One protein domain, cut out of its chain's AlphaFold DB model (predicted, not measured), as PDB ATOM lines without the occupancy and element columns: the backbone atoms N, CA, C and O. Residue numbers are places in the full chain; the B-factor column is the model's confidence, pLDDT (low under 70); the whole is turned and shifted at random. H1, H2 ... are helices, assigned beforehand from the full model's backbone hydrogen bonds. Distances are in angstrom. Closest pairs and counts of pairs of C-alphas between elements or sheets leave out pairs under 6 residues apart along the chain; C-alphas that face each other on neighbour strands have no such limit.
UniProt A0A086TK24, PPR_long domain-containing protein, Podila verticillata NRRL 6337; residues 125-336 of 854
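Overview. This is residues 125 to 336 of the 854 residues of the protein "PPR_long domain-containing protein" of Podila verticillata NRRL 6337 (UniProt A0A086TK24). Helices folded back and forth stack into an elongated solenoid, with H1, H3, H5 and H7 in one row and H2, H4 and H6 in a second row packed on it. At the H6 and H7 end of this stack H9 crosses H6 about perpendicular, at 73 degrees, and H9 to H12 extend the solenoid as a second set of two rows, H9 with H11 and H10 with H12. The printed part has 212 residues with twelve named helices, H1 to H12 in chain order, and no named strand: the class is all helix. It is compact, with a radius of gyration of the C-alphas of 19.0 A, and spans 60 by 36 by 26 A.

Along the chain. H1, residues 125 to 137, begins with C-alpha 125 at (101.002, 115.445, 184.905). H2 is residues 142 to 154, H3 161 to 173 and H4 177 to 193, 24.2 A from first to last C-alpha. H5, residues 200 to 216, measures 25.0 A, and H6 is residues 220 to 232. H7, residues 239 to 256, measures 25.6 A and begins with C-alpha 239 at (86.747, 118.886, 220.210). H8 is residues 258 to 264, H9 267 to 278, H10 287 to 299 and H11 306 to 319. H12, residues 322 to 335, ends with C-alpha 335 at (76.337, 98.415, 234.440).

Arrangement. H1 to H7 form an up-and-down bundle, each helix running against the one before it. H1 and H2 are a hairpin at a shallow tilt of 19 degrees, their closest C-alphas, Ala 133 and Val 145, 5.3 A apart. H3 touches H5, the same way at 2 degrees, closest at C-alphas Thr 161 and Gln 202, 6.2 A. H2 touches H4, the same way at 12 degrees, closest at C-alphas Arg 153 and Cys 190, 5.0 A. H7 touches H5 with residues 240 to 245 alone, closest at C-alphas Leu 241 and Lys 211, 4.4 A. H8 and H7 touch only at the corner, and only just, with 3 pairs of C-alphas within 8 A; the closest are Lys 253 and Val 261, 6.4 A. H6 touches H9 with residues 224 to 228 alone, about perpendicular at 73 degrees, closest at C-alphas Lys 228 and Thr 272, 6.9 A. H9 to H12 form a second up-and-down bundle. There H9 touches H11, the same way at 7 degrees, with C-alphas Ser 278 and Val 312 closest at 5.3 A. H10 touches H12, the same way at 9 degrees, with C-alphas Tyr 287 and Gly 324 closest at 5.1 A. Every O i to N i+4 pair is within hydrogen-bond range except in H2, 6 of 9, H4, 12 of 13, and H8, 2 of 3.

Size, cuts and confidence. The two C-alphas farthest apart, Arg 125 and Glu 334, are 60.5 A apart. The printed part has no cut and no long link. Its mean pLDDT is 76.6; 45 residues are under 70, among them 192 to 197, 233 to 240, 279 to 286 and 313 to 327.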
ATOM      1  N   ARG A 125     102.288 116.127 184.728       70.19
ATOM      2  CA  ARG A 125     101.002 115.445 184.905       70.19
ATOM      3  C   ARG A 125     100.293 115.811 186.214       70.19
ATOM      4  O   ARG A 125      99.100 116.089 186.174       70.19
ATOM      5  N   TYR A 126     101.006 115.925 187.342       76.06
ATOM      6  CA  TYR A 126     100.394 116.387 188.599       76.06
ATOM      7  C   TYR A 126      99.840 117.807 188.460       76.06
ATOM      8  O   TYR A 126      98.720 118.074 188.884       76.06
ATOM      9  N   SER A 127     100.600 118.708 187.823       74.69
ATOM     10  CA  SER A 127     100.169 120.093 187.604       74.69
ATOM     11  C   SER A 127      98.959 120.205 186.674       74.69
ATOM     12  O   SER A 127      98.224 121.184 186.774       74.69
ATOM     13  N   GLN A 128      98.747 119.234 185.780       78.31
ATOM     14  CA  GLN A 128      97.551 119.176 184.945       78.31
ATOM     15  C   GLN A 128      96.345 118.654 185.735       78.31
ATOM     16  O   GLN A 128      95.301 119.297 185.723       78.31
ATOM     17  N   ILE A 129      96.483 117.538 186.463       80.81
ATOM     18  CA  ILE A 129      95.371 116.941 187.228       80.81
ATOM     19  C   ILE A 129      94.924 117.883 188.360       80.81
ATOM     20  O   ILE A 129      93.727 118.077 188.567       80.81
ATOM     21  N   SER A 130      95.863 118.531 189.063       79.44
ATOM     22  CA  SER A 130      95.527 119.507 190.107       79.44
ATOM     23  C   SER A 130      94.873 120.766 189.539       79.44
ATOM     24  O   SER A 130      93.923 121.265 190.142       79.44
ATOM     25  N   LYS A 131      95.299 121.245 188.359       82.00
ATOM     26  CA  LYS A 131      94.616 122.347 187.671       82.00
ATOM     27  C   LYS A 131      93.206 121.946 187.233       82.00
ATOM     28  O   LYS A 131      92.274 122.682 187.522       82.00
ATOM     29  N   ASN A 132      93.032 120.776 186.616       82.94
ATOM     30  CA  ASN A 132      91.715 120.273 186.211       82.94
ATOM     31  C   ASN A 132      90.751 120.185 187.410       82.94
ATOM     32  O   ASN A 132      89.591 120.571 187.295       82.94
ATOM     33  N   ALA A 133      91.241 119.742 188.575       82.38
ATOM     34  CA  ALA A 133      90.467 119.744 189.813       82.38
ATOM     35  C   ALA A 133      90.088 121.171 190.263       82.38
ATOM     36  O   ALA A 133      88.925 121.417 190.569       82.38
ATOM     37  N   TRP A 134      91.026 122.128 190.256       82.62
ATOM     38  CA  TRP A 134      90.739 123.542 190.554       82.62
ATOM     39  C   TRP A 134      89.734 124.175 189.580       82.62
ATOM     40  O   TRP A 134      88.837 124.898 190.018       82.62
ATOM     41  N   ASP A 135      89.860 123.901 188.283       81.38
ATOM     42  CA  ASP A 135      88.972 124.429 187.245       81.38
ATOM     43  C   ASP A 135      87.563 123.802 187.355       81.38
ATOM     44  O   ASP A 135      86.573 124.508 187.173       81.38
ATOM     45  N   ALA A 136      87.445 122.528 187.757       81.94
ATOM     46  CA  ALA A 136      86.161 121.872 188.039       81.94
ATOM     47  C   ALA A 136      85.427 122.487 189.249       81.94
ATOM     48  O   ALA A 136      84.240 122.789 189.154       81.94
ATOM     49  N   ILE A 137      86.132 122.744 190.360       80.00
ATOM     50  CA  ILE A 137      85.554 123.347 191.585       80.00
ATOM     51  C   ILE A 137      85.112 124.807 191.365       80.00
ATOM     52  O   ILE A 137      84.266 125.323 192.088       80.00
ATOM     53  N   ASN A 138      85.697 125.499 190.385       78.31
ATOM     54  CA  ASN A 138      85.284 126.851 189.999       78.31
ATOM     55  C   ASN A 138      84.328 126.859 188.782       78.31
ATOM     56  O   ASN A 138      83.960 127.935 188.307       78.31
ATOM     57  N   GLY A 139      83.949 125.682 188.271       70.44
ATOM     58  CA  GLY A 139      83.007 125.493 187.169       70.44
ATOM     59  C   GLY A 139      81.559 125.312 187.636       70.44
ATOM     60  O   GLY A 139      81.204 125.629 188.768       70.44
ATOM     61  N   GLN A 140      80.701 124.799 186.746       62.66
ATOM     62  CA  GLN A 140      79.283 124.533 187.046       62.66
ATOM     63  C   GLN A 140      79.005 123.115 187.581       62.66
ATOM     64  O   GLN A 140      77.914 122.878 188.091       62.66
ATOM     65  N   ASP A 141      79.963 122.186 187.487       75.50
ATOM     66  CA  ASP A 141      79.834 120.823 188.018       75.50
ATOM     67  C   ASP A 141      80.977 120.488 188.987       75.50
ATOM     68  O   ASP A 141      82.040 119.999 188.602       75.50
ATOM     69  N   ALA A 142      80.718 120.703 190.276       75.94
ATOM     70  CA  ALA A 142      81.629 120.332 191.352       75.94
ATOM     71  C   ALA A 142      81.915 118.818 191.417       75.94
ATOM     72  O   ALA A 142      82.991 118.412 191.863       75.94
ATOM     73  N   ARG A 143      80.989 117.956 190.967       83.62
ATOM     74  CA  ARG A 143      81.150 116.492 191.036       83.62
ATOM     75  C   ARG A 143      82.154 115.967 190.009       83.62
ATOM     76  O   ARG A 143      82.731 114.900 190.233       83.62
ATOM     77  N   ALA A 144      82.474 116.749 188.976       84.19
ATOM     78  CA  ALA A 144      83.587 116.483 188.065       84.19
ATOM     79  C   ALA A 144      84.965 116.432 188.768       84.19
ATOM     80  O   ALA A 144      85.931 115.957 188.174       84.19
ATOM     81  N   VAL A 145      85.078 116.842 190.041       86.50
ATOM     82  CA  VAL A 145      86.314 116.682 190.827       86.50
ATOM     83  C   VAL A 145      86.606 115.225 191.226       86.50
ATOM     84  O   VAL A 145      87.774 114.862 191.386       86.50
ATOM     85  N   PHE A 146      85.588 114.362 191.361       88.50
ATOM     86  CA  PHE A 146      85.784 112.981 191.827       88.50
ATOM     87  C   PHE A 146      86.642 112.124 190.871       88.50
ATOM     88  O   PHE A 146      87.562 111.468 191.365       88.50
ATOM     89  N   PRO A 147      86.439 112.150 189.534       86.56
ATOM     90  CA  PRO A 147      87.351 111.511 188.585       86.56
ATOM     91  C   PRO A 147      88.811 111.961 188.726       86.56
ATOM     92  O   PRO A 147      89.701 111.116 188.706       86.56
ATOM     93  N   PHE A 148      89.079 113.256 188.940       85.94
ATOM     94  CA  PHE A 148      90.453 113.752 189.097       85.94
ATOM     95  C   PHE A 148      91.092 113.311 190.420       85.94
ATOM     96  O   PHE A 148      92.277 112.982 190.438       85.94
ATOM     97  N   LEU A 149      90.326 113.217 191.514       84.06
ATOM     98  CA  LEU A 149      90.807 112.607 192.763       84.06
ATOM     99  C   LEU A 149      91.108 111.108 192.594       84.06
ATOM    100  O   LEU A 149      92.074 110.603 193.166       84.06
ATOM    101  N   GLN A 150      90.324 110.398 191.780       84.31
ATOM    102  CA  GLN A 150      90.599 109.002 191.444       84.31
ATOM    103  C   GLN A 150      91.832 108.857 190.530       84.31
ATOM    104  O   GLN A 150      92.643 107.960 190.760       84.31
ATOM    105  N   GLU A 151      92.036 109.753 189.556       82.44
ATOM    106  CA  GLU A 151      93.260 109.787 188.738       82.44
ATOM    107  C   GLU A 151      94.498 110.073 189.602       82.44
ATOM    108  O   GLU A 151      95.494 109.360 189.483       82.44
ATOM    109  N   MET A 152      94.424 111.032 190.540       80.56
ATOM    110  CA  MET A 152      95.505 111.270 191.508       80.56
ATOM    111  C   MET A 152      95.859 109.994 192.280       80.56
ATOM    112  O   MET A 152      97.037 109.644 192.347       80.56
ATOM    113  N   ARG A 153      94.860 109.262 192.797       78.94
ATOM    114  CA  ARG A 153      95.074 107.996 193.518       78.94
ATOM    115  C   ARG A 153      95.767 106.937 192.654       78.94
ATOM    116  O   ARG A 153      96.679 106.275 193.142       78.94
ATOM    117  N   HIS A 154      95.348 106.769 191.398       79.31
ATOM    118  CA  HIS A 154      95.943 105.789 190.479       79.31
ATOM    119  C   HIS A 154      97.384 106.145 190.079       79.31
ATOM    120  O   HIS A 154      98.223 105.252 189.979       79.31
ATOM    121  N   GLU A 155      97.690 107.431 189.902       75.06
ATOM    122  CA  GLU A 155      99.028 107.930 189.543       75.06
ATOM    123  C   GLU A 155      99.966 108.123 190.758       75.06
ATOM    124  O   GLU A 155     101.116 108.536 190.601       75.06
ATOM    125  N   GLY A 156      99.497 107.841 191.979       69.00
ATOM    126  CA  GLY A 156     100.273 107.986 193.217       69.00
ATOM    127  C   GLY A 156     100.473 109.431 193.695       69.00
ATOM    128  O   GLY A 156     101.384 109.713 194.481       69.00
ATOM    129  N   PHE A 157      99.621 110.349 193.238       78.38
ATOM    130  CA  PHE A 157      99.562 111.737 193.685       78.38
ATOM    131  C   PHE A 157      98.557 111.937 194.833       78.38
ATOM    132  O   PHE A 157      97.688 111.110 195.101       78.38
ATOM    133  N   TYR A 158      98.657 113.085 195.499       76.06
ATOM    134  CA  TYR A 158      97.697 113.574 196.488       76.06
ATOM    135  C   TYR A 158      97.509 115.076 196.304       76.06
ATOM    136  O   TYR A 158      98.444 115.777 195.915       76.06
ATOM    137  N   ALA A 159      96.318 115.578 196.621       79.81
ATOM    138  CA  ALA A 159      96.088 117.011 196.712       79.81
ATOM    139  C   ALA A 159      96.881 117.615 197.884       79.81
ATOM    140  O   ALA A 159      97.001 117.010 198.954       79.81
ATOM    141  N   ASP A 160      97.376 118.839 197.710       80.88
ATOM    142  CA  ASP A 160      97.884 119.633 198.829       80.88
ATOM    143  C   ASP A 160      96.747 120.081 199.771       80.88
ATOM    144  O   ASP A 160      95.557 119.869 199.516       80.88
ATOM    145  N   THR A 161      97.106 120.704 200.895       81.62
ATOM    146  CA  THR A 161      96.132 121.164 201.896       81.62
ATOM    147  C   THR A 161      95.227 122.295 201.399       81.62
ATOM    148  O   THR A 161      94.126 122.442 201.924       81.62
ATOM    149  N   ALA A 162      95.643 123.088 200.406       80.88
ATOM    150  CA  ALA A 162      94.843 124.195 199.879       80.88
ATOM    151  C   ALA A 162      93.752 123.684 198.926       80.88
ATOM    152  O   ALA A 162      92.583 124.037 199.095       80.88
ATOM    153  N   LEU A 163      94.111 122.796 197.993       84.50
ATOM    154  CA  LEU A 163      93.152 122.089 197.140       84.50
ATOM    155  C   LEU A 163      92.215 121.211 197.987       84.50
ATOM    156  O   LEU A 163      91.001 121.286 197.815       84.50
ATOM    157  N   SER A 164      92.754 120.463 198.961       87.19
ATOM    158  CA  SER A 164      91.952 119.652 199.895       87.19
ATOM    159  C   SER A 164      90.872 120.476 200.607       87.19
ATOM    160  O   SER A 164      89.705 120.084 200.615       87.19
ATOM    161  N   SER A 165      91.240 121.634 201.173       87.19
ATOM    162  CA  SER A 165      90.273 122.520 201.827       87.19
ATOM    163  C   SER A 165      89.272 123.117 200.844       87.19
ATOM    164  O   SER A 165      88.083 123.139 201.149       87.19
ATOM    165  N   ARG A 166      89.709 123.565 199.658       87.00
ATOM    166  CA  ARG A 166      88.801 124.178 198.676       87.00
ATOM    167  C   ARG A 166      87.723 123.204 198.197       87.00
ATOM    168  O   ARG A 166      86.575 123.625 198.091       87.00
ATOM    169  N   ILE A 167      88.074 121.938 197.951       87.50
ATOM    170  CA  ILE A 167      87.119 120.889 197.551       87.50
ATOM    171  C   ILE A 167      86.020 120.737 198.606       87.50
ATOM    172  O   ILE A 167      84.837 120.855 198.292       87.50
ATOM    173  N   VAL A 168      86.410 120.498 199.862       88.44
ATOM    174  CA  VAL A 168      85.452 120.247 200.947       88.44
ATOM    175  C   VAL A 168      84.609 121.491 201.229       88.44
ATOM    176  O   VAL A 168      83.389 121.378 201.291       88.44
ATOM    177  N   SER A 169      85.220 122.677 201.334       87.25
ATOM    178  CA  SER A 169      84.473 123.922 201.550       87.25
ATOM    179  C   SER A 169      83.455 124.191 200.443       87.25
ATOM    180  O   SER A 169      82.337 124.561 200.760       87.25
ATOM    181  N   HIS A 170      83.783 123.941 199.171       87.12
ATOM    182  CA  HIS A 170      82.844 124.186 198.074       87.12
ATOM    183  C   HIS A 170      81.614 123.263 198.116       87.12
ATOM    184  O   HIS A 170      80.495 123.728 197.911       87.12
ATOM    185  N   PHE A 171      81.775 121.979 198.459       88.00
ATOM    186  CA  PHE A 171      80.619 121.098 198.669       88.00
ATOM    187  C   PHE A 171      79.773 121.507 199.889       88.00
ATOM    188  O   PHE A 171      78.563 121.292 199.882       88.00
ATOM    189  N   LEU A 172      80.369 122.135 200.910       86.25
ATOM    190  CA  LEU A 172      79.621 122.721 202.032       86.25
ATOM    191  C   LEU A 172      78.915 124.031 201.639       86.25
ATOM    192  O   LEU A 172      77.750 124.198 201.993       86.25
ATOM    193  N   ASP A 173      79.547 124.894 200.833       85.88
ATOM    194  CA  ASP A 173      78.928 126.094 200.241       85.88
ATOM    195  C   ASP A 173      77.692 125.723 199.387       85.88
ATOM    196  O   ASP A 173      76.697 126.446 199.371       85.88
ATOM    197  N   MET A 174      77.732 124.570 198.704       83.50
ATOM    198  CA  MET A 174      76.612 123.995 197.940       83.50
ATOM    199  C   MET A 174      75.577 123.235 198.797       83.50
ATOM    200  O   MET A 174      74.630 122.676 198.243       83.50
ATOM    201  N   ASN A 175      75.741 123.181 200.123       83.38
ATOM    202  CA  ASN A 175      74.912 122.395 201.048       83.38
ATOM    203  C   ASN A 175      74.819 120.890 200.681       83.38
ATOM    204  O   ASN A 175      73.774 120.255 200.831       83.38
ATOM    205  N   ALA A 176      75.925 120.311 200.201       85.69
ATOM    206  CA  ALA A 176      76.055 118.912 199.782       85.69
ATOM    207  C   ALA A 176      77.048 118.132 200.680       85.69
ATOM    208  O   ALA A 176      78.084 117.653 200.203       85.69
ATOM    209  N   PRO A 177      76.775 117.967 201.992       84.00
ATOM    210  CA  PRO A 177      77.754 117.426 202.937       84.00
ATOM    211  C   PRO A 177      78.092 115.941 202.696       84.00
ATOM    212  O   PRO A 177      79.174 115.496 203.068       84.00
ATOM    213  N   GLN A 178      77.233 115.174 202.015       84.56
ATOM    214  CA  GLN A 178      77.535 113.802 201.569       84.56
ATOM    215  C   GLN A 178      78.642 113.756 200.499       84.56
ATOM    216  O   GLN A 178      79.539 112.916 200.575       84.56
ATOM    217  N   ASP A 179      78.640 114.692 199.545       87.12
ATOM    218  CA  ASP A 179      79.735 114.822 198.576       87.12
ATOM    219  C   ASP A 179      81.007 115.375 199.250       87.12
ATOM    220  O   ASP A 179      82.114 114.937 198.930       87.12
ATOM    221  N   ALA A 180      80.861 116.257 200.249       87.88
ATOM    222  CA  ALA A 180      81.975 116.761 201.057       87.88
ATOM    223  C   ALA A 180      82.682 115.648 201.864       87.88
ATOM    224  O   ALA A 180      83.914 115.576 201.863       87.88
ATOM    225  N   GLU A 181      81.924 114.749 202.505       87.94
ATOM    226  CA  GLU A 181      82.464 113.544 203.155       87.94
ATOM    227  C   GLU A 181      83.167 112.643 202.142       87.94
ATOM    228  O   GLU A 181      84.327 112.283 202.347       87.94
ATOM    229  N   ARG A 182      82.499 112.308 201.030       88.31
ATOM    230  CA  ARG A 182      83.063 111.447 199.981       88.31
ATOM    231  C   ARG A 182      84.392 111.994 199.459       88.31
ATOM    232  O   ARG A 182      85.334 111.226 199.254       88.31
ATOM    233  N   ALA A 183      84.485 113.310 199.277       87.94
ATOM    234  CA  ALA A 183      85.713 113.972 198.867       87.94
ATOM    235  C   ALA A 183      86.805 113.851 199.938       87.94
ATOM    236  O   ALA A 183      87.935 113.494 199.608       87.94
ATOM    237  N   LEU A 184      86.479 114.083 201.215       88.25
ATOM    238  CA  LEU A 184      87.435 113.955 202.315       88.25
ATOM    239  C   LEU A 184      87.938 112.511 202.491       88.25
ATOM    240  O   LEU A 184      89.140 112.316 202.669       88.25
ATOM    241  N   VAL A 185      87.065 111.505 202.359       87.50
ATOM    242  CA  VAL A 185      87.456 110.084 202.336       87.50
ATOM    243  C   VAL A 185      88.455 109.830 201.205       87.50
ATOM    244  O   VAL A 185      89.552 109.345 201.468       87.50
ATOM    245  N   MET A 186      88.134 110.223 199.965       85.94
ATOM    246  CA  MET A 186      89.032 110.026 198.817       85.94
ATOM    247  C   MET A 186      90.376 110.755 198.976       85.94
ATOM    248  O   MET A 186      91.413 110.197 198.619       85.94
ATOM    249  N   LEU A 187      90.377 111.968 199.539       86.69
ATOM    250  CA  LEU A 187      91.586 112.752 199.809       86.69
ATOM    251  C   LEU A 187      92.521 112.055 200.810       86.69
ATOM    252  O   LEU A 187      93.732 112.033 200.589       86.69
ATOM    253  N   VAL A 188      91.982 111.467 201.882       82.62
ATOM    254  CA  VAL A 188      92.782 110.754 202.894       82.62
ATOM    255  C   VAL A 188      93.249 109.383 202.374       82.62
ATOM    256  O   VAL A 188      94.425 109.038 202.534       82.62
ATOM    257  N   ASP A 189      92.389 108.654 201.654       79.81
ATOM    258  CA  ASP A 189      92.701 107.371 201.000       79.81
ATOM    259  C   ASP A 189      93.900 107.460 200.032       79.81
ATOM    260  O   ASP A 189      94.678 106.505 199.916       79.81
ATOM    261  N   CYS A 190      94.079 108.598 199.345       78.06
ATOM    262  CA  CYS A 190      95.222 108.823 198.449       78.06
ATOM    263  C   CYS A 190      96.562 108.642 199.181       78.06
ATOM    264  O   CYS A 190      97.445 107.944 198.680       78.06
ATOM    265  N   HIS A 191      96.698 109.189 200.396       70.56
ATOM    266  CA  HIS A 191      97.927 109.069 201.194       70.56
ATOM    267  C   HIS A 191      98.175 107.634 201.670       70.56
ATOM    268  O   HIS A 191      99.311 107.153 201.603       70.56
ATOM    269  N   GLN A 192      97.119 106.920 202.085       65.75
ATOM    270  CA  GLN A 192      97.240 105.525 202.524       65.75
ATOM    271  C   GLN A 192      97.662 104.599 201.373       65.75
ATOM    272  O   GLN A 192      98.500 103.724 201.582       65.75
ATOM    273  N   SER A 193      97.155 104.826 200.153       61.38
ATOM    274  CA  SER A 193      97.510 104.021 198.971       61.38
ATOM    275  C   SER A 193      99.012 104.016 198.643       61.38
ATOM    276  O   SER A 193      99.493 103.104 197.978       61.38
ATOM    277  N   GLN A 194      99.748 105.019 199.132       61.31
ATOM    278  CA  GLN A 194     101.187 105.196 198.930       61.31
ATOM    279  C   GLN A 194     102.030 104.795 200.155       61.31
ATOM    280  O   GLN A 194     103.237 105.033 200.165       61.31
ATOM    281  N   GLY A 195     101.410 104.249 201.210       57.56
ATOM    282  CA  GLY A 195     102.089 103.883 202.460       57.56
ATOM    283  C   GLY A 195     102.684 105.069 203.233       57.56
ATOM    284  O   GLY A 195     103.594 104.875 204.038       57.56
ATOM    285  N   ARG A 196     102.225 106.305 202.979       63.69
ATOM    286  CA  ARG A 196     102.828 107.524 203.546       63.69
ATOM    287  C   ARG A 196     102.113 107.983 204.811       63.69
ATOM    288  O   ARG A 196     100.891 108.079 204.861       63.69
ATOM    289  N   THR A 197     102.894 108.348 205.825       65.31
ATOM    290  CA  THR A 197     102.389 109.010 207.032       65.31
ATOM    291  C   THR A 197     102.062 110.475 206.752       65.31
ATOM    292  O   THR A 197     102.938 111.228 206.329       65.31
ATOM    293  N   LEU A 198     100.830 110.890 207.054       73.19
ATOM    294  CA  LEU A 198     100.379 112.283 206.953       73.19
ATOM    295  C   LEU A 198     101.247 113.235 207.794       73.19
ATOM    296  O   LEU A 198     101.450 112.988 208.990       73.19
ATOM    297  N   SER A 199     101.697 114.344 207.203       74.62
ATOM    298  CA  SER A 199     102.468 115.371 207.914       74.62
ATOM    299  C   SER A 199     101.580 116.215 208.829       74.62
ATOM    300  O   SER A 199     100.365 116.313 208.642       74.62
ATOM    301  N   THR A 200     102.162 116.840 209.858       70.12
ATOM    302  CA  THR A 200     101.405 117.534 210.921       70.12
ATOM    303  C   THR A 200     100.462 118.616 210.382       70.12
ATOM    304  O   THR A 200      99.391 118.831 210.947       70.12
ATOM    305  N   SER A 201     100.812 119.264 209.263       73.06
ATOM    306  CA  SER A 201      99.920 120.219 208.594       73.06
ATOM    307  C   SER A 201      98.701 119.523 207.982       73.06
ATOM    308  O   SER A 201      97.574 119.944 208.227       73.06
ATOM    309  N   GLN A 202      98.909 118.421 207.252       77.31
ATOM    310  CA  GLN A 202      97.836 117.623 206.650       77.31
ATOM    311  C   GLN A 202      96.907 117.032 207.720       77.31
ATOM    312  O   GLN A 202      95.689 117.130 207.587       77.31
ATOM    313  N   LYS A 203      97.470 116.499 208.818       78.19
ATOM    314  CA  LYS A 203      96.696 115.992 209.966       78.19
ATOM    315  C   LYS A 203      95.745 117.061 210.518       78.19
ATOM    316  O   LYS A 203      94.555 116.804 210.671       78.19
ATOM    317  N   ASN A 204      96.256 118.271 210.754       79.00
ATOM    318  CA  ASN A 204      95.452 119.388 211.251       79.00
ATOM    319  C   ASN A 204      94.379 119.832 210.241       79.00
ATOM    320  O   ASN A 204      93.245 120.089 210.644       79.00
ATOM    321  N   THR A 205      94.705 119.889 208.943       82.31
ATOM    322  CA  THR A 205      93.744 120.227 207.882       82.31
ATOM    323  C   THR A 205      92.603 119.212 207.812       82.31
ATOM    324  O   THR A 205      91.446 119.613 207.902       82.31
ATOM    325  N   TYR A 206      92.884 117.910 207.717       86.00
ATOM    326  CA  TYR A 206      91.825 116.901 207.585       86.00
ATOM    327  C   TYR A 206      90.950 116.791 208.848       86.00
ATOM    328  O   TYR A 206      89.728 116.702 208.727       86.00
ATOM    329  N   THR A 207      91.521 116.923 210.053       82.31
ATOM    330  CA  THR A 207      90.737 117.007 211.302       82.31
ATOM    331  C   THR A 207      89.855 118.269 211.372       82.31
ATOM    332  O   THR A 207      88.769 118.223 211.959       82.31
ATOM    333  N   ALA A 208      90.283 119.397 210.790       82.88
ATOM    334  CA  ALA A 208      89.465 120.610 210.706       82.88
ATOM    335  C   ALA A 208      88.313 120.453 209.697       82.88
ATOM    336  O   ALA A 208      87.167 120.735 210.038       82.88
ATOM    337  N   LEU A 209      88.593 119.911 208.508       86.19
ATOM    338  CA  LEU A 209      87.584 119.663 207.474       86.19
ATOM    339  C   LEU A 209      86.526 118.644 207.927       86.19
ATOM    340  O   LEU A 209      85.338 118.881 207.728       86.19
ATOM    341  N   ALA A 210      86.924 117.570 208.620       85.06
ATOM    342  CA  ALA A 210      85.985 116.617 209.221       85.06
ATOM    343  C   ALA A 210      85.056 117.290 210.249       85.06
ATOM    344  O   ALA A 210      83.845 117.073 210.228       85.06
ATOM    345  N   LYS A 211      85.603 118.156 211.117       85.00
ATOM    346  CA  LYS A 211      84.803 118.993 212.025       85.00
ATOM    347  C   LYS A 211      83.820 119.862 211.240       85.00
ATOM    348  O   LYS A 211      82.674 119.991 211.662       85.00
ATOM    349  N   ASP A 212      84.254 120.507 210.165       84.12
ATOM    350  CA  ASP A 212      83.418 121.483 209.466       84.12
ATOM    351  C   ASP A 212      82.278 120.815 208.692       84.12
ATOM    352  O   ASP A 212      81.159 121.320 208.767       84.12
ATOM    353  N   ILE A 213      82.483 119.627 208.107       85.25
ATOM    354  CA  ILE A 213      81.383 118.805 207.565       85.25
ATOM    355  C   ILE A 213      80.363 118.485 208.670       85.25
ATOM    356  O   ILE A 213      79.186 118.810 208.531       85.25
ATOM    357  N   VAL A 214      80.819 117.963 209.815       83.62
ATOM    358  CA  VAL A 214      79.938 117.552 210.930       83.62
ATOM    359  C   VAL A 214      79.229 118.728 211.626       83.62
ATOM    360  O   VAL A 214      78.244 118.530 212.332       83.62
ATOM    361  N   ASN A 215      79.664 119.975 211.418       82.19
ATOM    362  CA  ASN A 215      78.904 121.150 211.864       82.19
ATOM    363  C   ASN A 215      77.808 121.588 210.874       82.19
ATOM    364  O   ASN A 215      76.884 122.276 211.301       82.19
ATOM    365  N   HIS A 216      77.881 121.184 209.600       81.31
ATOM    366  CA  HIS A 216      76.830 121.422 208.599       81.31
ATOM    367  C   HIS A 216      75.847 120.240 208.484       81.31
ATOM    368  O   HIS A 216      74.723 120.427 208.024       81.31
ATOM    369  N   SER A 217      76.226 119.036 208.930       77.25
ATOM    370  CA  SER A 217      75.384 117.834 208.892       77.25
ATOM    371  C   SER A 217      74.811 117.445 210.265       77.25
ATOM    372  O   SER A 217      75.548 117.021 211.156       77.25
ATOM    373  N   SER A 218      73.482 117.439 210.409       72.56
ATOM    374  CA  SER A 218      72.806 116.752 211.533       72.56
ATOM    375  C   SER A 218      72.780 115.219 211.391       72.56
ATOM    376  O   SER A 218      72.293 114.532 212.286       72.56
ATOM    377  N   ASP A 219      73.300 114.665 210.292       82.06
ATOM    378  CA  ASP A 219      73.368 113.221 210.068       82.06
ATOM    379  C   ASP A 219      74.416 112.567 210.989       82.06
ATOM    380  O   ASP A 219      75.615 112.857 210.941       82.06
ATOM    381  N   PHE A 220      73.942 111.673 211.856       82.69
ATOM    382  CA  PHE A 220      74.780 110.924 212.785       82.69
ATOM    383  C   PHE A 220      75.651 109.865 212.086       82.69
ATOM    384  O   PHE A 220      76.784 109.642 212.510       82.69
ATOM    385  N   SER A 221      75.166 109.245 211.005       81.50
ATOM    386  CA  SER A 221      75.899 108.198 210.279       81.50
ATOM    387  C   SER A 221      77.142 108.761 209.582       81.50
ATOM    388  O   SER A 221      78.232 108.204 209.713       81.50
ATOM    389  N   GLN A 222      77.002 109.935 208.966       82.00
ATOM    390  CA  GLN A 222      78.088 110.740 208.403       82.00
ATOM    391  C   GLN A 222      79.113 111.163 209.471       82.00
ATOM    392  O   GLN A 222      80.321 110.987 209.292       82.00
ATOM    393  N   ALA A 223      78.651 111.667 210.621       82.38
ATOM    394  CA  ALA A 223      79.538 112.077 211.713       82.38
ATOM    395  C   ALA A 223      80.369 110.912 212.289       82.38
ATOM    396  O   ALA A 223      81.549 111.069 212.614       82.38
ATOM    397  N   LEU A 224      79.761 109.729 212.362       82.25
ATOM    398  CA  LEU A 224      80.367 108.483 212.823       82.25
ATOM    399  C   LEU A 224      81.330 107.872 211.786       82.25
ATOM    400  O   LEU A 224      82.426 107.441 212.147       82.25
ATOM    401  N   SER A 225      80.971 107.898 210.500       83.69
ATOM    402  CA  SER A 225      81.838 107.505 209.379       83.69
ATOM    403  C   SER A 225      83.128 108.335 209.345       83.69
ATOM    404  O   SER A 225      84.233 107.781 209.313       83.69
ATOM    405  N   LEU A 226      83.009 109.660 209.486       84.12
ATOM    406  CA  LEU A 226      84.151 110.573 209.583       84.12
ATOM    407  C   LEU A 226      85.009 110.322 210.833       84.12
ATOM    408  O   LEU A 226      86.237 110.345 210.737       84.12
ATOM    409  N   ALA A 227      84.408 110.013 211.986       80.56
ATOM    410  CA  ALA A 227      85.163 109.614 213.178       80.56
ATOM    411  C   ALA A 227      85.965 108.315 212.943       80.56
ATOM    412  O   ALA A 227      87.163 108.270 213.237       80.56
ATOM    413  N   LYS A 228      85.346 107.298 212.326       81.06
ATOM    414  CA  LYS A 228      86.011 106.040 211.938       81.06
ATOM    415  C   LYS A 228      87.071 106.220 210.854       81.06
ATOM    416  O   LYS A 228      87.990 105.408 210.772       81.06
ATOM    417  N   LEU A 229      86.968 107.234 209.992       81.81
ATOM    418  CA  LEU A 229      88.047 107.607 209.076       81.81
ATOM    419  C   LEU A 229      89.254 108.125 209.871       81.81
ATOM    420  O   LEU A 229      90.343 107.573 209.742       81.81
ATOM    421  N   LEU A 230      89.070 109.132 210.733       76.88
ATOM    422  CA  LEU A 230      90.185 109.738 211.469       76.88
ATOM    423  C   LEU A 230      90.926 108.737 212.378       76.88
ATOM    424  O   LEU A 230      92.160 108.721 212.364       76.88
ATOM    425  N   ASP A 231      90.206 107.877 213.109       73.56
ATOM    426  CA  ASP A 231      90.820 106.877 213.999       73.56
ATOM    427  C   ASP A 231      91.677 105.860 213.216       73.56
ATOM    428  O   ASP A 231      92.853 105.670 213.534       73.56
ATOM    429  N   ARG A 232      91.164 105.328 212.090       74.25
ATOM    430  CA  ARG A 232      91.907 104.418 211.188       74.25
ATOM    431  C   ARG A 232      93.209 105.005 210.632       74.25
ATOM    432  O   ARG A 232      94.104 104.244 210.271       74.25
ATOM    433  N   HIS A 233      93.336 106.331 210.560       68.12
ATOM    434  CA  HIS A 233      94.546 107.015 210.087       68.12
ATOM    435  C   HIS A 233      95.408 107.612 211.218       68.12
ATOM    436  O   HIS A 233      96.356 108.359 210.945       68.12
ATOM    437  N   GLY A 234      95.113 107.302 212.488       63.94
ATOM    438  CA  GLY A 234      95.860 107.827 213.636       63.94
ATOM    439  C   GLY A 234      95.833 109.360 213.692       63.94
ATOM    440  O   GLY A 234      96.865 110.012 213.928       63.94
ATOM    441  N   LEU A 235      94.673 109.943 213.379       68.56
ATOM    442  CA  LEU A 235      94.421 111.378 213.409       68.56
ATOM    443  C   LEU A 235      93.725 111.738 214.719       68.56
ATOM    444  O   LEU A 235      92.664 111.214 215.043       68.56
ATOM    445  N   LEU A 236      94.327 112.660 215.476       58.56
ATOM    446  CA  LEU A 236      93.714 113.180 216.693       58.56
ATOM    447  C   LEU A 236      92.393 113.869 216.330       58.56
ATOM    448  O   LEU A 236      92.377 114.811 215.533       58.56
ATOM    449  N   ALA A 237      91.301 113.405 216.932       62.97
ATOM    450  CA  ALA A 237      90.002 114.045 216.812       62.97
ATOM    451  C   ALA A 237      90.034 115.458 217.417       62.97
ATOM    452  O   ALA A 237      90.702 115.714 218.421       62.97
ATOM    453  N   SER A 238      89.286 116.388 216.822       68.94
ATOM    454  CA  SER A 238      89.082 117.713 217.411       68.94
ATOM    455  C   SER A 238      87.878 117.718 218.348       68.94
ATOM    456  O   SER A 238      86.909 116.987 218.142       68.94
ATOM    457  N   SER A 239      87.899 118.619 219.337       69.50
ATOM    458  CA  SER A 239      86.747 118.886 220.210       69.50
ATOM    459  C   SER A 239      85.472 119.156 219.412       69.50
ATOM    460  O   SER A 239      84.431 118.592 219.720       69.50
ATOM    461  N   GLY A 240      85.568 119.939 218.332       69.19
ATOM    462  CA  GLY A 240      84.435 120.238 217.457       69.19
ATOM    463  C   GLY A 240      83.854 119.024 216.723       69.19
ATOM    464  O   GLY A 240      82.645 119.001 216.508       69.19
ATOM    465  N   LEU A 241      84.663 118.011 216.380       74.81
ATOM    466  CA  LEU A 241      84.164 116.763 215.789       74.81
ATOM    467  C   LEU A 241      83.453 115.895 216.836       74.81
ATOM    468  O   LEU A 241      82.340 115.428 216.592       74.81
ATOM    469  N   ALA A 242      84.062 115.704 218.010       76.50
ATOM    470  CA  ALA A 242      83.456 114.927 219.091       76.50
ATOM    471  C   ALA A 242      82.157 115.573 219.602       76.50
ATOM    472  O   ALA A 242      81.157 114.880 219.792       76.50
ATOM    473  N   ASP A 243      82.140 116.901 219.747       77.81
ATOM    474  CA  ASP A 243      80.947 117.664 220.123       77.81
ATOM    475  C   ASP A 243      79.883 117.632 219.022       77.81
ATOM    476  O   ASP A 243      78.694 117.623 219.327       77.81
ATOM    477  N   GLY A 244      80.287 117.608 217.750       77.56
ATOM    478  CA  GLY A 244      79.385 117.436 216.613       77.56
ATOM    479  C   GLY A 244      78.708 116.068 216.616       77.56
ATOM    480  O   GLY A 244      77.485 115.985 216.693       77.56
ATOM    481  N   THR A 245      79.502 114.998 216.661       81.56
ATOM    482  CA  THR A 245      79.013 113.607 216.686       81.56
ATOM    483  C   THR A 245      78.086 113.355 217.884       81.56
ATOM    484  O   THR A 245      77.037 112.732 217.730       81.56
ATOM    485  N   LEU A 246      78.407 113.908 219.063       84.12
ATOM    486  CA  LEU A 246      77.556 113.820 220.258       84.12
ATOM    487  C   LEU A 246      76.244 114.618 220.128       84.12
ATOM    488  O   LEU A 246      75.216 114.189 220.658       84.12
ATOM    489  N   ARG A 247      76.238 115.761 219.423       84.62
ATOM    490  CA  ARG A 247      74.997 116.496 219.122       84.62
ATOM    491  C   ARG A 247      74.110 115.713 218.160       84.62
ATOM    492  O   ARG A 247      72.935 115.547 218.474       84.62
ATOM    493  N   SER A 248      74.650 115.194 217.057       83.38
ATOM    494  CA  SER A 248      73.878 114.404 216.084       83.38
ATOM    495  C   SER A 248      73.340 113.107 216.707       83.38
ATOM    496  O   SER A 248      72.181 112.761 216.490       83.38
ATOM    497  N   TYR A 249      74.123 112.452 217.578       85.12
ATOM    498  CA  TYR A 249      73.672 111.305 218.379       85.12
ATOM    499  C   TYR A 249      72.447 111.648 219.244       85.12
ATOM    500  O   TYR A 249      71.416 110.980 219.166       85.12
ATOM    501  N   ARG A 250      72.525 112.732 220.032       84.94
ATOM    502  CA  ARG A 250      71.398 113.183 220.866       84.94
ATOM    503  C   ARG A 250      70.193 113.621 220.038       84.94
ATOM    504  O   ARG A 250      69.073 113.295 220.412       84.94
ATOM    505  N   GLN A 251      70.400 114.319 218.920       83.69
ATOM    506  CA  GLN A 251      69.315 114.715 218.018       83.69
ATOM    507  C   GLN A 251      68.569 113.488 217.477       83.69
ATOM    508  O   GLN A 251      67.342 113.461 217.550       83.69
ATOM    509  N   LEU A 252      69.283 112.444 217.037       82.06
ATOM    510  CA  LEU A 252      68.672 111.183 216.601       82.06
ATOM    511  C   LEU A 252      67.922 110.483 217.748       82.06
ATOM    512  O   LEU A 252      66.763 110.103 217.577       82.06
ATOM    513  N   LYS A 253      68.536 110.380 218.936       83.12
ATOM    514  CA  LYS A 253      67.919 109.799 220.143       83.12
ATOM    515  C   LYS A 253      66.617 110.510 220.532       83.12
ATOM    516  O   LYS A 253      65.629 109.844 220.824       83.12
ATOM    517  N   THR A 254      66.595 111.845 220.515       84.19
ATOM    518  CA  THR A 254      65.410 112.648 220.857       84.19
ATOM    519  C   THR A 254      64.341 112.626 219.761       84.19
ATOM    520  O   THR A 254      63.160 112.620 220.088       84.19
ATOM    521  N   ALA A 255      64.721 112.611 218.480       78.75
ATOM    522  CA  ALA A 255      63.769 112.671 217.368       78.75
ATOM    523  C   ALA A 255      63.136 111.313 217.015       78.75
ATOM    524  O   ALA A 255      61.994 111.281 216.562       78.75
ATOM    525  N   ALA A 256      63.870 110.209 217.191       77.12
ATOM    526  CA  ALA A 256      63.473 108.884 216.706       77.12
ATOM    527  C   ALA A 256      63.389 107.796 217.797       77.12
ATOM    528  O   ALA A 256      62.905 106.698 217.527       77.12
ATOM    529  N   GLY A 257      63.833 108.087 219.025       77.75
ATOM    530  CA  GLY A 257      63.841 107.135 220.136       77.75
ATOM    531  C   GLY A 257      64.948 106.077 220.041       77.75
ATOM    532  O   GLY A 257      65.555 105.844 218.990       77.75
ATOM    533  N   LEU A 258      65.224 105.413 221.168       79.00
ATOM    534  CA  LEU A 258      66.354 104.487 221.277       79.00
ATOM    535  C   LEU A 258      66.203 103.248 220.373       79.00
ATOM    536  O   LEU A 258      67.199 102.742 219.870       79.00
ATOM    537  N   ASP A 259      64.975 102.812 220.076       74.62
ATOM    538  CA  ASP A 259      64.698 101.672 219.186       74.62
ATOM    539  C   ASP A 259      65.015 101.929 217.706       74.62
ATOM    540  O   ASP A 259      65.152 100.982 216.926       74.62
ATOM    541  N   VAL A 260      65.113 103.190 217.274       76.12
ATOM    542  CA  VAL A 260      65.640 103.528 215.940       76.12
ATOM    543  C   VAL A 260      67.163 103.568 215.988       76.12
ATOM    544  O   VAL A 260      67.806 102.928 215.158       76.12
ATOM    545  N   VAL A 261      67.742 104.207 217.011       78.56
ATOM    546  CA  VAL A 261      69.198 104.247 217.238       78.56
ATOM    547  C   VAL A 261      69.790 102.827 217.291       78.56
ATOM    548  O   VAL A 261      70.734 102.525 216.564       78.56
ATOM    549  N   LYS A 262      69.162 101.912 218.039       79.38
ATOM    550  CA  LYS A 262      69.518 100.485 218.164       79.38
ATOM    551  C   LYS A 262      69.518  99.710 216.840       79.38
ATOM    552  O   LYS A 262      70.206  98.703 216.725       79.38
ATOM    553  N   ARG A 263      68.753 100.158 215.838       78.00
ATOM    554  CA  ARG A 263      68.725  99.567 214.485       78.00
ATOM    555  C   ARG A 263      69.750 100.188 213.529       78.00
ATOM    556  O   ARG A 263      69.914  99.678 212.427       78.00
ATOM    557  N   MET A 264      70.425 101.263 213.939       71.06
ATOM    558  CA  MET A 264      71.417 102.000 213.143       71.06
ATOM    559  C   MET A 264      72.844 101.929 213.717       71.06
ATOM    560  O   MET A 264      73.778 102.360 213.047       71.06
ATOM    561  N   ILE A 265      73.021 101.412 214.939       78.00
ATOM    562  CA  ILE A 265      74.288 101.391 215.685       78.00
ATOM    563  C   ILE A 265      74.739  99.951 215.958       78.00
ATOM    564  O   ILE A 265      73.979  99.136 216.477       78.00
ATOM    565  N   SER A 266      76.004  99.653 215.656       78.06
ATOM    566  CA  SER A 266      76.701  98.421 216.046       78.06
ATOM    567  C   SER A 266      77.555  98.620 217.309       78.06
ATOM    568  O   SER A 266      77.824  99.746 217.725       78.06
ATOM    569  N   SER A 267      78.056  97.528 217.904       73.50
ATOM    570  CA  SER A 267      78.972  97.613 219.058       73.50
ATOM    571  C   SER A 267      80.209  98.479 218.762       73.50
ATOM    572  O   SER A 267      80.513  99.405 219.513       73.50
ATOM    573  N   SER A 268      80.822  98.295 217.585       76.19
ATOM    574  CA  SER A 268      81.962  99.096 217.105       76.19
ATOM    575  C   SER A 268      81.671 100.604 217.041       76.19
ATOM    576  O   SER A 268      82.586 101.421 217.164       76.19
ATOM    577  N   ASP A 269      80.416 101.003 216.840       79.75
ATOM    578  CA  ASP A 269      80.030 102.415 216.783       79.75
ATOM    579  C   ASP A 269      79.968 103.040 218.181       79.75
ATOM    580  O   ASP A 269      80.447 104.158 218.369       79.75
ATOM    581  N   ILE A 270      79.476 102.298 219.180       80.12
ATOM    582  CA  ILE A 270      79.518 102.725 220.588       80.12
ATOM    583  C   ILE A 270      80.968 102.818 221.074       80.12
ATOM    584  O   ILE A 270      81.339 103.808 221.699       80.12
ATOM    585  N   GLU A 271      81.821 101.855 220.726       78.00
ATOM    586  CA  GLU A 271      83.257 101.914 221.036       78.00
ATOM    587  C   GLU A 271      83.932 103.132 220.393       78.00
ATOM    588  O   GLU A 271      84.685 103.845 221.061       78.00
ATOM    589  N   THR A 272      83.600 103.424 219.129       78.81
ATOM    590  CA  THR A 272      84.073 104.631 218.432       78.81
ATOM    591  C   THR A 272      83.642 105.891 219.183       78.81
ATOM    592  O   THR A 272      84.469 106.771 219.406       78.81
ATOM    593  N   LEU A 273      82.380 105.984 219.625       79.75
ATOM    594  CA  LEU A 273      81.889 107.122 220.410       79.75
ATOM    595  C   LEU A 273      82.622 107.268 221.750       79.75
ATOM    596  O   LEU A 273      83.039 108.376 222.092       79.75
ATOM    597  N   LEU A 274      82.805 106.178 222.496       80.25
ATOM    598  CA  LEU A 274      83.477 106.194 223.797       80.25
ATOM    599  C   LEU A 274      84.939 106.654 223.673       80.25
ATOM    600  O   LEU A 274      85.357 107.573 224.379       80.25
ATOM    601  N   ILE A 275      85.689 106.095 222.719       75.19
ATOM    602  CA  ILE A 275      87.088 106.471 222.447       75.19
ATOM    603  C   ILE A 275      87.177 107.922 221.931       75.19
ATOM    604  O   ILE A 275      88.040 108.693 222.364       75.19
ATOM    605  N   LEU A 276      86.254 108.335 221.055       75.75
ATOM    606  CA  LEU A 276      86.181 109.700 220.527       75.75
ATOM    607  C   LEU A 276      85.984 110.726 221.653       75.75
ATOM    608  O   LEU A 276      86.723 111.710 221.712       75.75
ATOM    609  N   GLN A 277      85.043 110.492 222.575       76.56
ATOM    610  CA  GLN A 277      84.813 111.399 223.706       76.56
ATOM    611  C   GLN A 277      85.952 111.355 224.744       76.56
ATOM    612  O   GLN A 277      86.291 112.402 225.307       76.56
ATOM    613  N   SER A 278      86.586 110.197 224.984       70.50
ATOM    614  CA  SER A 278      87.691 110.085 225.953       70.50
ATOM    615  C   SER A 278      88.982 110.754 225.478       70.50
ATOM    616  O   SER A 278      89.732 111.289 226.295       70.50
ATOM    617  N   SER A 279      89.215 110.815 224.162       64.56
ATOM    618  CA  SER A 279      90.399 111.458 223.567       64.56
ATOM    619  C   SER A 279      90.545 112.961 223.890       64.56
ATOM    620  O   SER A 279      91.610 113.546 223.679       64.56
ATOM    621  N   LEU A 280      89.486 113.591 224.418       61.09
ATOM    622  CA  LEU A 280      89.323 115.043 224.539       61.09
ATOM    623  C   LEU A 280      89.022 115.523 225.975       61.09
ATOM    624  O   LEU A 280      88.541 116.645 226.170       61.09
ATOM    625  N   VAL A 281      89.336 114.719 227.000       52.44
ATOM    626  CA  VAL A 281      89.114 115.052 228.425       52.44
ATOM    627  C   VAL A 281      90.122 116.100 228.940       52.44
ATOM    628  O   VAL A 281      91.014 115.835 229.734       52.44
ATOM    629  N   ARG A 282      89.969 117.350 228.491       49.41
ATOM    630  CA  ARG A 282      90.614 118.539 229.090       49.41
ATOM    631  C   ARG A 282      89.666 119.356 229.981       49.41
ATOM    632  O   ARG A 282      90.003 120.469 230.374       49.41
ATOM    633  N   ILE A 283      88.465 118.840 230.250       46.84
ATOM    634  CA  ILE A 283      87.398 119.522 230.995       46.84
ATOM    635  C   ILE A 283      86.718 118.501 231.917       46.84
ATOM    636  O   ILE A 283      86.097 117.554 231.426       46.84
ATOM    637  N   SER A 284      86.776 118.749 233.229       50.81
ATOM    638  CA  SER A 284      86.349 117.876 234.343       50.81
ATOM    639  C   SER A 284      84.825 117.707 234.508       50.81
ATOM    640  O   SER A 284      84.280 117.671 235.612       50.81
ATOM    641  N   ALA A 285      84.110 117.631 233.387       57.16
ATOM    642  CA  ALA A 285      82.660 117.455 233.315       57.16
ATOM    643  C   ALA A 285      82.216 116.465 232.221       57.16
ATOM    644  O   ALA A 285      81.078 115.997 232.255       57.16
ATOM    645  N   ARG A 286      83.093 116.117 231.262       63.78
ATOM    646  CA  ARG A 286      82.735 115.280 230.099       63.78
ATOM    647  C   ARG A 286      82.511 113.802 230.424       63.78
ATOM    648  O   ARG A 286      81.816 113.134 229.665       63.78
ATOM    649  N   TYR A 287      83.000 113.310 231.566       71.12
ATOM    650  CA  TYR A 287      82.739 111.938 232.031       71.12
ATOM    651  C   TYR A 287      81.235 111.615 232.111       71.12
ATOM    652  O   TYR A 287      80.831 110.491 231.835       71.12
ATOM    653  N   LYS A 288      80.386 112.617 232.378       76.56
ATOM    654  CA  LYS A 288      78.923 112.462 232.385       76.56
ATOM    655  C   LYS A 288      78.362 112.031 231.026       76.56
ATOM    656  O   LYS A 288      77.409 111.270 230.990       76.56
ATOM    657  N   HIS A 289      78.963 112.482 229.922       81.38
ATOM    658  CA  HIS A 289      78.542 112.111 228.565       81.38
ATOM    659  C   HIS A 289      79.043 110.719 228.165       81.38
ATOM    660  O   HIS A 289      78.373 110.022 227.413       81.38
ATOM    661  N   LEU A 290      80.192 110.293 228.695       80.69
ATOM    662  CA  LEU A 290      80.661 108.913 228.564       80.69
ATOM    663  C   LEU A 290      79.708 107.951 229.297       80.69
ATOM    664  O   LEU A 290      79.270 106.968 228.709       80.69
ATOM    665  N   ILE A 291      79.313 108.275 230.534       80.56
ATOM    666  CA  ILE A 291      78.340 107.487 231.314       80.56
ATOM    667  C   ILE A 291      76.954 107.471 230.643       80.56
ATOM    668  O   ILE A 291      76.307 106.432 230.613       80.56
ATOM    669  N   GLU A 292      76.513 108.583 230.052       83.81
ATOM    670  CA  GLU A 292      75.278 108.666 229.252       83.81
ATOM    671  C   GLU A 292      75.289 107.687 228.059       83.81
ATOM    672  O   GLU A 292      74.341 106.928 227.887       83.81
ATOM    673  N   ILE A 293      76.387 107.628 227.294       85.12
ATOM    674  CA  ILE A 293      76.560 106.662 226.189       85.12
ATOM    675  C   ILE A 293      76.597 105.213 226.713       85.12
ATOM    676  O   ILE A 293      76.072 104.306 226.069       85.12
ATOM    677  N   LEU A 294      77.195 104.981 227.884       83.12
ATOM    678  CA  LEU A 294      77.301 103.657 228.508       83.12
ATOM    679  C   LEU A 294      75.950 103.139 229.042       83.12
ATOM    680  O   LEU A 294      75.663 101.946 228.943       83.12
ATOM    681  N   LEU A 295      75.105 104.027 229.572       83.56
ATOM    682  CA  LEU A 295      73.725 103.714 229.959       83.56
ATOM    683  C   LEU A 295      72.862 103.404 228.729       83.56
ATOM    684  O   LEU A 295      72.154 102.399 228.719       83.56
ATOM    685  N   ASP A 296      72.994 104.197 227.664       84.50
ATOM    686  CA  ASP A 296      72.304 103.945 226.396       84.50
ATOM    687  C   ASP A 296      72.707 102.591 225.785       84.50
ATOM    688  O   ASP A 296      71.853 101.847 225.304       84.50
ATOM    689  N   ALA A 297      73.994 102.227 225.855       82.75
ATOM    690  CA  ALA A 297      74.480 100.914 225.431       82.75
ATOM    691  C   ALA A 297      73.801  99.771 226.211       82.75
ATOM    692  O   ALA A 297      73.384  98.778 225.605       82.75
ATOM    693  N   LYS A 298      73.613  99.938 227.532       82.19
ATOM    694  CA  LYS A 298      72.885  98.987 228.387       82.19
ATOM    695  C   LYS A 298      71.447  98.788 227.911       82.19
ATOM    696  O   LYS A 298      71.038  97.650 227.707       82.19
ATOM    697  N   GLU A 299      70.701  99.869 227.688       81.56
ATOM    698  CA  GLU A 299      69.308  99.812 227.208       81.56
ATOM    699  C   GLU A 299      69.206  99.220 225.786       81.56
ATOM    700  O   GLU A 299      68.259  98.499 225.452       81.56
ATOM    701  N   MET A 300      70.229  99.418 224.949       81.81
ATOM    702  CA  MET A 300      70.328  98.747 223.651       81.81
ATOM    703  C   MET A 300      70.685  97.249 223.743       81.81
ATOM    704  O   MET A 300      70.564  96.562 222.729       81.81
ATOM    705  N   ASN A 301      71.038  96.704 224.913       80.44
ATOM    706  CA  ASN A 301      71.671  95.384 225.089       80.44
ATOM    707  C   ASN A 301      72.995  95.231 224.307       80.44
ATOM    708  O   ASN A 301      73.331  94.140 223.843       80.44
ATOM    709  N   ILE A 302      73.751  96.320 224.151       80.19
ATOM    710  CA  ILE A 302      75.086  96.325 223.544       80.19
ATOM    711  C   ILE A 302      76.118  96.370 224.675       80.19
ATOM    712  O   ILE A 302      76.028  97.204 225.573       80.19
ATOM    713  N   VAL A 303      77.102  95.469 224.643       79.62
ATOM    714  CA  VAL A 303      78.223  95.443 225.598       79.62
ATOM    715  C   VAL A 303      79.479  95.968 224.885       79.62
ATOM    716  O   VAL A 303      79.896  95.341 223.909       79.62
ATOM    717  N   PRO A 304      80.085  97.089 225.325       77.12
ATOM    718  CA  PRO A 304      81.372  97.557 224.801       77.12
ATOM    719  C   PRO A 304      82.520  96.622 225.208       77.12
ATOM    720  O   PRO A 304      82.477  96.017 226.284       77.12
ATOM    721  N   SER A 305      83.578  96.514 224.397       76.69
ATOM    722  CA  SER A 305      84.729  95.676 224.754       76.69
ATOM    723  C   SER A 305      85.504  96.191 225.968       76.69
ATOM    724  O   SER A 305      85.618  97.393 226.227       76.69
ATOM    725  N   GLN A 306      86.148  95.244 226.649       70.12
ATOM    726  CA  GLN A 306      87.111  95.480 227.723       70.12
ATOM    727  C   GLN A 306      88.317  96.328 227.273       70.12
ATOM    728  O   GLN A 306      88.898  97.043 228.085       70.12
ATOM    729  N   GLU A 307      88.687  96.303 225.987       67.06
ATOM    730  CA  GLU A 307      89.714  97.209 225.455       67.06
ATOM    731  C   GLU A 307      89.196  98.653 225.393       67.06
ATOM    732  O   GLU A 307      89.866  99.565 225.882       67.06
ATOM    733  N   SER A 308      87.990  98.871 224.850       68.19
ATOM    734  CA  SER A 308      87.415 100.215 224.706       68.19
ATOM    735  C   SER A 308      87.265 100.922 226.060       68.19
ATOM    736  O   SER A 308      87.769 102.033 226.235       68.19
ATOM    737  N   CYS A 309      86.685 100.252 227.061       76.31
ATOM    738  CA  CYS A 309      86.489 100.816 228.396       76.31
ATOM    739  C   CYS A 309      87.815 101.060 229.141       76.31
ATOM    740  O   CYS A 309      87.952 102.086 229.817       76.31
ATOM    741  N   SER A 310      88.823 100.198 228.959       66.62
ATOM    742  CA  SER A 310      90.176 100.425 229.488       66.62
ATOM    743  C   SER A 310      90.901 101.583 228.785       66.62
ATOM    744  O   SER A 310      91.570 102.371 229.454       66.62
ATOM    745  N   ARG A 311      90.725 101.770 227.466       66.31
ATOM    746  CA  ARG A 311      91.251 102.934 226.719       66.31
ATOM    747  C   ARG A 311      90.626 104.250 227.189       66.31
ATOM    748  O   ARG A 311      91.328 105.265 227.249       66.31
ATOM    749  N   VAL A 312      89.351 104.245 227.585       72.44
ATOM    750  CA  VAL A 312      88.703 105.400 228.229       72.44
ATOM    751  C   VAL A 312      89.333 105.691 229.601       72.44
ATOM    752  O   VAL A 312      89.771 106.820 229.825       72.44
ATOM    753  N   SER A 313      89.481 104.691 230.481       69.69
ATOM    754  CA  SER A 313      90.115 104.869 231.805       69.69
ATOM    755  C   SER A 313      91.577 105.358 231.691       69.69
ATOM    756  O   SER A 313      91.974 106.337 232.330       69.69
ATOM    757  N   ALA A 314      92.355 104.798 230.758       62.72
ATOM    758  CA  ALA A 314      93.711 105.256 230.443       62.72
ATOM    759  C   ALA A 314      93.765 106.690 229.875       62.72
ATOM    760  O   ALA A 314      94.728 107.421 230.130       62.72
ATOM    761  N   SER A 315      92.729 107.131 229.149       62.44
ATOM    762  CA  SER A 315      92.616 108.521 228.684       62.44
ATOM    763  C   SER A 315      92.459 109.493 229.859       62.44
ATOM    764  O   SER A 315      93.126 110.529 229.872       62.44
ATOM    765  N   PHE A 316      91.654 109.149 230.874       63.19
ATOM    766  CA  PHE A 316      91.548 109.950 232.100       63.19
ATOM    767  C   PHE A 316      92.884 110.025 232.856       63.19
ATOM    768  O   PHE A 316      93.310 111.127 233.209       63.19
ATOM    769  N   MET A 317      93.592 108.898 233.029       59.12
ATOM    770  CA  MET A 317      94.915 108.873 233.681       59.12
ATOM    771  C   MET A 317      95.934 109.770 232.967       59.12
ATOM    772  O   MET A 317      96.625 110.561 233.610       59.12
ATOM    773  N   LYS A 318      95.981 109.722 231.629       55.03
ATOM    774  CA  LYS A 318      96.862 110.557 230.792       55.03
ATOM    775  C   LYS A 318      96.594 112.065 230.921       55.03
ATOM    776  O   LYS A 318      97.450 112.871 230.554       55.03
ATOM    777  N   LEU A 319      95.411 112.448 231.401       53.78
ATOM    778  CA  LEU A 319      94.942 113.834 231.492       53.78
ATOM    779  C   LEU A 319      94.756 114.318 232.946       53.78
ATOM    780  O   LEU A 319      94.492 115.501 233.155       53.78
ATOM    781  N   GLY A 320      94.953 113.444 233.941       49.81
ATOM    782  CA  GLY A 320      94.909 113.767 235.373       49.81
ATOM    783  C   GLY A 320      93.505 113.957 235.965       49.81
ATOM    784  O   GLY A 320      93.384 114.430 237.094       49.81
ATOM    785  N   ASP A 321      92.441 113.606 235.235       57.06
ATOM    786  CA  ASP A 321      91.052 113.712 235.712       57.06
ATOM    787  C   ASP A 321      90.614 112.421 236.423       57.06
ATOM    788  O   ASP A 321      89.776 111.655 235.942       57.06
ATOM    789  N   PHE A 322      91.196 112.188 237.603       56.44
ATOM    790  CA  PHE A 322      90.861 111.055 238.475       56.44
ATOM    791  C   PHE A 322      89.390 111.070 238.928       56.44
ATOM    792  O   PHE A 322      88.809 110.019 239.194       56.44
ATOM    793  N   THR A 323      88.759 112.249 238.980       56.81
ATOM    794  CA  THR A 323      87.323 112.401 239.255       56.81
ATOM    795  C   THR A 323      86.452 111.819 238.145       56.81
ATOM    796  O   THR A 323      85.480 111.121 238.434       56.81
ATOM    797  N   GLY A 324      86.808 112.067 236.882       62.59
ATOM    798  CA  GLY A 324      86.160 111.455 235.729       62.59
ATOM    799  C   GLY A 324      86.451 109.958 235.619       62.59
ATOM    800  O   GLY A 324      85.527 109.190 235.358       62.59
ATOM    801  N   GLN A 325      87.692 109.542 235.906       64.94
ATOM    802  CA  GLN A 325      88.092 108.132 235.920       64.94
ATOM    803  C   GLN A 325      87.259 107.310 236.908       64.94
ATOM    804  O   GLN A 325      86.658 106.311 236.524       64.94
ATOM    805  N   LEU A 326      87.176 107.750 238.169       58.78
ATOM    806  CA  LEU A 326      86.479 107.008 239.217       58.78
ATOM    807  C   LEU A 326      84.980 106.862 238.917       58.78
ATOM    808  O   LEU A 326      84.410 105.792 239.123       58.78
ATOM    809  N   ALA A 327      84.349 107.919 238.397       66.12
ATOM    810  CA  ALA A 327      82.947 107.884 237.988       66.12
ATOM    811  C   ALA A 327      82.714 106.949 236.784       66.12
ATOM    812  O   ALA A 327      81.703 106.251 236.742       66.12
ATOM    813  N   TRP A 328      83.652 106.912 235.831       76.62
ATOM    814  CA  TRP A 328      83.620 106.000 234.687       76.62
ATOM    815  C   TRP A 328      83.768 104.533 235.113       76.62
ATOM    816  O   TRP A 328      82.883 103.727 234.832       76.62
ATOM    817  N   ASP A 329      84.833 104.197 235.843       68.25
ATOM    818  CA  ASP A 329      85.130 102.815 236.241       68.25
ATOM    819  C   ASP A 329      84.045 102.247 237.184       68.25
ATOM    820  O   ASP A 329      83.695 101.068 237.088       68.25
ATOM    821  N   THR A 330      83.439 103.093 238.033       66.69
ATOM    822  CA  THR A 330      82.273 102.718 238.860       66.69
ATOM    823  C   THR A 330      81.055 102.400 237.992       66.69
ATOM    824  O   THR A 330      80.470 101.325 238.134       66.69
ATOM    825  N   ALA A 331      80.701 103.280 237.046       74.06
ATOM    826  CA  ALA A 331      79.563 103.060 236.154       74.06
ATOM    827  C   ALA A 331      79.733 101.789 235.301       74.06
ATOM    828  O   ALA A 331      78.774 101.044 235.126       74.06
ATOM    829  N   VAL A 332      80.949 101.488 234.828       77.19
ATOM    830  CA  VAL A 332      81.244 100.237 234.104       77.19
ATOM    831  C   VAL A 332      80.959  99.003 234.970       77.19
ATOM    832  O   VAL A 332      80.343  98.059 234.473       77.19
ATOM    833  N   GLN A 333      81.326  99.001 236.257       70.62
ATOM    834  CA  GLN A 333      81.057  97.863 237.152       70.62
ATOM    835  C   GLN A 333      79.582  97.739 237.577       70.62
ATOM    836  O   GLN A 333      79.080  96.620 237.674       70.62
ATOM    837  N   GLU A 334      78.875  98.851 237.797       74.44
ATOM    838  CA  GLU A 334      77.431  98.849 238.104       74.44
ATOM    839  C   GLU A 334      76.570  98.440 236.897       74.44
ATOM    840  O   GLU A 334      75.488  97.858 237.041       74.44
ATOM    841  N   ILE A 335      77.034  98.747 235.683       74.06
ATOM    842  CA  ILE A 335      76.337  98.415 234.440       74.06
ATOM    843  C   ILE A 335      76.650  96.979 233.997       74.06
ATOM    844  O   ILE A 335      75.714  96.278 233.604       74.06
ATOM    845  N   TYR A 336      77.903  96.525 234.126       75.06
ATOM    846  CA  TYR A 336      78.360  95.184 233.736       75.06
ATOM    847  C   TYR A 336      79.153  94.486 234.872       75.06
ATOM    848  O   TYR A 336      80.392  94.468 234.865       75.06
TER     849      TYR A 336